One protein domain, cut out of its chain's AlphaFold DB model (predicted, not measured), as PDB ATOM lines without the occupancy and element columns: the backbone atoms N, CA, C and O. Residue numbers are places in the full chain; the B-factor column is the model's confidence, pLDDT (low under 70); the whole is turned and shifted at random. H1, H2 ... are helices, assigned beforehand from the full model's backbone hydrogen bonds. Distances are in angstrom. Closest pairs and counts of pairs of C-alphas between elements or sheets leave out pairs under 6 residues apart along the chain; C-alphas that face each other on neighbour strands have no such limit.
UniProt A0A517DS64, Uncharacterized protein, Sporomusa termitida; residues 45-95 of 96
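Overview. This is residues 45 to 95 of the 96 residues of an uncharacterized protein of Sporomusa termitida (UniProt A0A517DS64). Three helices make a stretched-out Z with no packed core: the short H2 stands crosswise between the long H1, which reaches out to one end, and H3, which reaches out to the other. The chain turns sharply at both ends of H2, and residues 45 to 64 and 84 to 95 stick out freely in the two arms. The printed part has 51 residues with three named helices, in the order H1, H2, H3, and no named strand; the class is all helix. The whole is extended, with a radius of gyration of the C-alphas of 18.8 A, and its outline is a rod spanning 64 by 16 by 8 A.

Along the chain. H1 is residues 47 to 67, 30.1 A from first to last C-alpha, and begins with C-alpha 47 at (-23.426, -25.132, 9.335). H2 is residues 70 to 78, 11.9 A long, with C-alpha 70 at (-22.069, -8.431, 40.950). H3 is residues 82 to 93, 16.5 A long, and ends with C-alpha 93 at (-22.332, -9.943, 65.554).

Arrangement. H1 touches no helix. H1 and H2 are close but not clearly touching, their closest C-alphas being those of Trp 65 and Arg 73, 7.3 A apart. They run opposite ways at a steep tilt of 59 degrees. H2 and H3 touch, H3 with residues 82 to 83 alone; the closest C-alphas are those of Lys 75 and Leu 82, 6.6 A apart. Their lines are about perpendicular, at 82 degrees. H1 and H3 are apart. In H1, H2 and H3 every O i to N i+4 pair is within hydrogen-bond range.

Size, cuts and confidence. The two C-alphas farthest apart are those of Ser 46 and Ala 95, 64.1 A. The printed part has no cut, and both links, H1 to H2 and H2 to H3, are tight. The mean pLDDT of the printed part is 90.0, and no printed residue is under 70.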
ATOM      1  N   MET A  45     -30.782 -26.319   8.437       88.62
ATOM      2  CA  MET A  45     -29.982 -25.097   8.466       88.62
ATOM      3  C   MET A  45     -28.544 -25.456   8.079       88.62
ATOM      4  O   MET A  45     -28.066 -26.520   8.489       88.62
ATOM      5  N   SER A  46     -27.863 -24.607   7.302       93.38
ATOM      6  CA  SER A  46     -26.446 -24.832   6.975       93.38
ATOM      7  C   SER A  46     -25.562 -24.680   8.218       93.38
ATOM      8  O   SER A  46     -25.945 -24.009   9.176       93.38
ATOM      9  N   GLU A  47     -24.369 -25.277   8.213       93.94
ATOM     10  CA  GLU A  47     -23.426 -25.132   9.335       93.94
ATOM     11  C   GLU A  47     -23.034 -23.666   9.570       93.94
ATOM     12  O   GLU A  47     -23.040 -23.207  10.706       93.94
ATOM     13  N   GLU A  48     -22.834 -22.889   8.502       93.44
ATOM     14  CA  GLU A  48     -22.552 -21.448   8.584       93.44
ATOM     15  C   GLU A  48     -23.677 -20.670   9.286       93.44
ATOM     16  O   GLU A  48     -23.439 -19.801  10.127       93.44
ATOM     17  N   GLN A  49     -24.935 -20.993   8.969       93.31
ATOM     18  CA  GLN A  49     -26.092 -20.369   9.608       93.31
ATOM     19  C   GLN A  49     -26.207 -20.775  11.081       93.31
ATOM     20  O   GLN A  49     -26.527 -19.931  11.920       93.31
ATOM     21  N   LYS A  50     -25.918 -22.040  11.412       92.75
ATOM     22  CA  LYS A  50     -25.887 -22.505  12.806       92.75
ATOM     23  C   LYS A  50     -24.817 -21.771  13.599       92.75
ATOM     24  O   LYS A  50     -25.101 -21.298  14.697       92.75
ATOM     25  N   GLU A  51     -23.620 -21.634  13.040       96.19
ATOM     26  CA  GLU A  51     -22.516 -20.921  13.676       96.19
ATOM     27  C   GLU A  51     -22.868 -19.450  13.913       96.19
ATOM     28  O   GLU A  51     -22.689 -18.941  15.022       96.19
ATOM     29  N   LEU A  52     -23.487 -18.785  12.933       95.81
ATOM     30  CA  LEU A  52     -23.971 -17.413  13.098       95.81
ATOM     31  C   LEU A  52     -24.996 -17.293  14.237       95.81
ATOM     32  O   LEU A  52     -24.916 -16.375  15.059       95.81
ATOM     33  N   VAL A  53     -25.958 -18.218  14.302       94.25
ATOM     34  CA  VAL A  53     -26.952 -18.261  15.386       94.25
ATOM     35  C   VAL A  53     -26.266 -18.468  16.735       94.25
ATOM     36  O   VAL A  53     -26.573 -17.739  17.681       94.25
ATOM     37  N   LEU A  54     -25.309 -19.392  16.829       95.94
ATOM     38  CA  LEU A  54     -24.552 -19.651  18.055       95.94
ATOM     39  C   LEU A  54     -23.774 -18.416  18.508       95.94
ATOM     40  O   LEU A  54     -23.887 -18.015  19.666       95.94
ATOM     41  N   VAL A  55     -23.053 -17.755  17.603       97.00
ATOM     42  CA  VAL A  55     -22.320 -16.515  17.907       97.00
ATOM     43  C   VAL A  55     -23.264 -15.439  18.446       97.00
ATOM     44  O   VAL A  55     -22.938 -14.762  19.425       97.00
ATOM     45  N   ASN A  56     -24.447 -15.288  17.852       96.75
ATOM     46  CA  ASN A  56     -25.438 -14.318  18.316       96.75
ATOM     47  C   ASN A  56     -25.991 -14.674  19.700       96.75
ATOM     48  O   ASN A  56     -26.109 -13.789  20.550       96.75
ATOM     49  N   LEU A  57     -26.272 -15.952  19.954       97.19
ATOM     50  CA  LEU A  57     -26.702 -16.427  21.270       97.19
ATOM     51  C   LEU A  57     -25.621 -16.200  22.329       97.19
ATOM     52  O   LEU A  57     -25.933 -15.702  23.408       97.19
ATOM     53  N   HIS A  58     -24.354 -16.474  22.015       96.88
ATOM     54  CA  HIS A  58     -23.235 -16.205  22.919       96.88
ATOM     55  C   HIS A  58     -23.107 -14.715  23.238       96.88
ATOM     56  O   HIS A  58     -22.997 -14.349  24.407       96.88
ATOM     57  N   LYS A  59     -23.180 -13.842  22.227       97.56
ATOM     58  CA  LYS A  59     -23.141 -12.385  22.431       97.56
ATOM     59  C   LYS A  59     -24.309 -11.900  23.286       97.56
ATOM     60  O   LYS A  59     -24.099 -11.108  24.204       97.56
ATOM     61  N   ALA A  60     -25.521 -12.382  23.013       97.56
ATOM     62  CA  ALA A  60     -26.710 -12.031  23.780       97.56
ATOM     63  C   ALA A  60     -26.593 -12.494  25.239       97.56
ATOM     64  O   ALA A  60     -26.807 -11.696  26.150       97.56
ATOM     65  N   ALA A  61     -26.176 -13.743  25.462       95.62
ATOM     66  CA  ALA A  61     -25.954 -14.291  26.795       95.62
ATOM     67  C   ALA A  61     -24.870 -13.512  27.556       95.62
ATOM     68  O   ALA A  61     -25.072 -13.157  28.714       95.62
ATOM     69  N   TRP A  62     -23.758 -13.177  26.897       96.88
ATOM     70  CA  TRP A  62     -22.680 -12.387  27.495       96.88
ATOM     71  C   TRP A  62     -23.132 -10.972  27.864       96.88
ATOM     72  O   TRP A  62     -22.800 -10.455  28.928       96.88
ATOM     73  N   THR A  63     -23.934 -10.350  27.000       97.75
ATOM     74  CA  THR A  63     -24.500  -9.018  27.248       97.75
ATOM     75  C   THR A  63     -25.459  -9.050  28.435       97.75
ATOM     76  O   THR A  63     -25.338  -8.226  29.340       97.75
ATOM     77  N   ALA A  64     -26.363 -10.033  28.471       95.56
ATOM     78  CA  ALA A  64     -27.274 -10.237  29.591       95.56
ATOM     79  C   ALA A  64     -26.500 -10.477  30.895       95.56
ATOM     80  O   ALA A  64     -26.759  -9.803  31.886       95.56
ATOM     81  N   TRP A  65     -25.491 -11.350  30.879       95.38
ATOM     82  CA  TRP A  65     -24.639 -11.618  32.036       95.38
ATOM     83  C   TRP A  65     -23.961 -10.357  32.585       95.38
ATOM     84  O   TRP A  65     -23.998 -10.106  33.787       95.38
ATOM     85  N   ASN A  66     -23.380  -9.536  31.711       95.94
ATOM     86  CA  ASN A  66     -22.697  -8.308  32.124       95.94
ATOM     87  C   ASN A  66     -23.653  -7.210  32.599       95.94
ATOM     88  O   ASN A  66     -23.223  -6.317  33.326       95.94
ATOM     89  N   SER A  67     -24.931  -7.276  32.215       96.94
ATOM     90  CA  SER A  67     -25.955  -6.359  32.723       96.94
ATOM     91  C   SER A  67     -26.364  -6.651  34.172       96.94
ATOM     92  O   SER A  67     -26.950  -5.786  34.821       96.94
ATOM     93  N   LEU A  68     -26.040  -7.839  34.698       95.00
ATOM     94  CA  LEU A  68     -26.385  -8.219  36.064       95.00
ATOM     95  C   LEU A  68     -25.469  -7.535  37.101       95.00
ATOM     96  O   LEU A  68     -24.249  -7.427  36.894       95.00
ATOM     97  N   PRO A  69     -26.000  -7.149  38.275       94.00
ATOM     98  CA  PRO A  69     -25.188  -6.761  39.428       94.00
ATOM     99  C   PRO A  69     -24.187  -7.856  39.830       94.00
ATOM    100  O   PRO A  69     -24.355  -9.035  39.503       94.00
ATOM    101  N   VAL A  70     -23.113  -7.478  40.527       89.62
ATOM    102  CA  VAL A  70     -22.069  -8.431  40.950       89.62
ATOM    103  C   VAL A  70     -22.651  -9.480  41.896       89.62
ATOM    104  O   VAL A  70     -22.327 -10.661  41.790       89.62
ATOM    105  N   GLU A  71     -23.563  -9.072  42.768       87.19
ATOM    106  CA  GLU A  71     -24.232  -9.919  43.751       87.19
ATOM    107  C   GLU A  71     -25.064 -11.009  43.070       87.19
ATOM    108  O   GLU A  71     -25.014 -12.170  43.477       87.19
ATOM    109  N   GLU A  72     -25.785 -10.661  42.000       89.12
ATOM    110  CA  GLU A  72     -26.575 -11.628  41.233       89.12
ATOM    111  C   GLU A  72     -25.687 -12.593  40.449       89.12
ATOM    112  O   GLU A  72     -25.935 -13.800  40.459       89.12
ATOM    113  N   ARG A  73     -24.602 -12.096  39.844       91.62
ATOM    114  CA  ARG A  73     -23.600 -12.950  39.186       91.62
ATOM    115  C   ARG A  73     -22.986 -13.949  40.163       91.62
ATOM    116  O   ARG A  73     -22.894 -15.138  39.860       91.62
ATOM    117  N   LEU A  74     -22.602 -13.487  41.352       88.69
ATOM    118  CA  LEU A  74     -22.064 -14.343  42.409       88.69
ATOM    119  C   LEU A  74     -23.099 -15.352  42.900       88.69
ATOM    120  O   LEU A  74     -22.760 -16.518  43.082       88.69
ATOM    121  N   LYS A  75     -24.359 -14.940  43.058       88.38
ATOM    122  CA  LYS A  75     -25.452 -15.838  43.442       88.38
ATOM    123  C   LYS A  75     -25.665 -16.953  42.421       88.38
ATOM    124  O   LYS A  75     -25.836 -18.101  42.825       88.38
ATOM    125  N   ILE A  76     -25.624 -16.635  41.126       88.56
ATOM    126  CA  ILE A  76     -25.745 -17.627  40.047       88.56
ATOM    127  C   ILE A  76     -24.537 -18.575  40.043       88.56
ATOM    128  O   ILE A  76     -24.725 -19.786  40.009       88.56
ATOM    129  N   ASN A  77     -23.313 -18.045  40.135       88.81
ATOM    130  CA  ASN A  77     -22.092 -18.855  40.067       88.81
ATOM    131  C   ASN A  77     -21.878 -19.748  41.293       88.81
ATOM    132  O   ASN A  77     -21.421 -20.880  41.162       88.81
ATOM    133  N   LEU A  78     -22.171 -19.236  42.489       87.75
ATOM    134  CA  LEU A  78     -21.963 -19.961  43.743       87.75
ATOM    135  C   LEU A  78     -23.176 -20.814  44.123       87.75
ATOM    136  O   LEU A  78     -23.063 -21.660  45.003       87.75
ATOM    137  N   GLY A  79     -24.338 -20.581  43.504       81.06
ATOM    138  CA  GLY A  79     -25.603 -21.217  43.873       81.06
ATOM    139  C   GLY A  79     -26.130 -20.784  45.246       81.06
ATOM    140  O   GLY A  79     -27.006 -21.443  45.805       81.06
ATOM    141  N   VAL A  80     -25.596 -19.698  45.819       75.50
ATOM    142  CA  VAL A  80     -25.905 -19.262  47.186       75.50
ATOM    143  C   VAL A  80     -26.166 -17.760  47.243       75.50
ATOM    144  O   VAL A  80     -25.443 -16.956  46.662       75.50
ATOM    145  N   ASP A  81     -27.204 -17.368  47.982       79.06
ATOM    146  CA  ASP A  81     -27.565 -15.966  48.180       79.06
ATOM    147  C   ASP A  81     -26.704 -15.314  49.274       79.06
ATOM    148  O   ASP A  81     -26.973 -15.448  50.474       79.06
ATOM    149  N   LEU A  82     -25.651 -14.606  48.855       73.44
ATOM    150  CA  LEU A  82     -24.701 -13.951  49.759       73.44
ATOM    151  C   LEU A  82     -25.358 -12.886  50.643       73.44
ATOM    152  O   LEU A  82     -24.924 -12.700  51.779       73.44
ATOM    153  N   THR A  83     -26.429 -12.237  50.180       77.25
ATOM    154  CA  THR A  83     -27.133 -11.222  50.981       77.25
ATOM    155  C   THR A  83     -27.718 -11.835  52.253       77.25
ATOM    156  O   THR A  83     -27.548 -11.285  53.339       77.25
ATOM    157  N   LYS A  84     -28.286 -13.043  52.152       77.19
ATOM    158  CA  LYS A  84     -28.816 -13.795  53.299       77.19
ATOM    159  C   LYS A  84     -27.714 -14.269  54.245       77.19
ATOM    160  O   LYS A  84     -27.901 -14.246  55.460       77.19
ATOM    161  N   ILE A  85     -26.565 -14.686  53.705       78.69
ATOM    162  CA  ILE A  85     -25.411 -15.100  54.521       78.69
ATOM    163  C   ILE A  85     -24.869 -13.916  55.323       78.69
ATOM    164  O   ILE A  85     -24.634 -14.041  56.527       78.69
ATOM    165  N   LEU A  86     -24.684 -12.771  54.666       80.44
ATOM    166  CA  LEU A  86     -24.147 -11.569  55.295       80.44
ATOM    167  C   LEU A  86     -25.120 -10.996  56.330       80.44
ATOM    168  O   LEU A  86     -24.692 -10.687  57.437       80.44
ATOM    169  N   GLN A  87     -26.424 -10.951  56.030       83.25
ATOM    170  CA  GLN A  87     -27.453 -10.545  56.997       83.25
ATOM    171  C   GLN A  87     -27.453 -11.430  58.247       83.25
ATOM    172  O   GLN A  87     -27.518 -10.916  59.360       83.25
ATOM    173  N   ARG A  88     -27.318 -12.755  58.088       85.50
ATOM    174  CA  ARG A  88     -27.241 -13.682  59.225       85.50
ATOM    175  C   ARG A  88     -25.990 -13.449  60.071       85.50
ATOM    176  O   ARG A  88     -26.087 -13.463  61.293       85.50
ATOM    177  N   ARG A  89     -24.831 -13.224  59.442       85.38
ATOM    178  CA  ARG A  89     -23.586 -12.906  60.165       85.38
ATOM    179  C   ARG A  89     -23.674 -11.580  60.912       85.38
ATOM    180  O   ARG A  89     -23.267 -11.533  62.065       85.38
ATOM    181  N   LEU A  90     -24.233 -10.545  60.288       89.31
ATOM    182  CA  LEU A  90     -24.440  -9.246  60.928       89.31
ATOM    183  C   LEU A  90     -25.340  -9.378  62.164       89.31
ATOM    184  O   LEU A  90     -25.011  -8.847  63.215       89.31
ATOM    185  N   LEU A  91     -26.433 -10.142  62.055       89.81
ATOM    186  CA  LEU A  91     -27.324 -10.436  63.180       89.81
ATOM    187  C   LEU A  91     -26.612 -11.145  64.336       89.81
ATOM    188  O   LEU A  91     -26.884 -10.815  65.482       89.81
ATOM    189  N   MET A  92     -25.706 -12.088  64.054       89.38
ATOM    190  CA  MET A  92     -24.935 -12.748  65.117       89.38
ATOM    191  C   MET A  92     -23.937 -11.799  65.786       89.38
ATOM    192  O   MET A  92     -23.801 -11.844  66.997       89.38
ATOM    193  N   LEU A  93     -23.287 -10.922  65.019       91.81
ATOM    194  CA  LEU A  93     -22.332  -9.943  65.554       91.81
ATOM    195  C   LEU A  93     -22.997  -8.813  66.353       91.81
ATOM    196  O   LEU A  93     -22.336  -8.178  67.159       91.81
ATOM    197  N   MET A  94     -24.279  -8.534  66.107       87.12
ATOM    198  CA  MET A  94     -25.057  -7.529  66.847       87.12
ATOM    199  C   MET A  94     -25.799  -8.110  68.061       87.12
ATOM    200  O   MET A  94     -26.500  -7.374  68.751       87.12
ATOM    201  N   ALA A  95     -25.729  -9.429  68.263       80.00
ATOM    202  CA  ALA A  95     -26.352 -10.135  69.382       80.00
ATOM    203  C   ALA A  95     -25.360 -10.450  70.523       80.00
ATOM    204  O   ALA A  95     -25.776 -11.011  71.537       80.00
TER     205      ALA A  95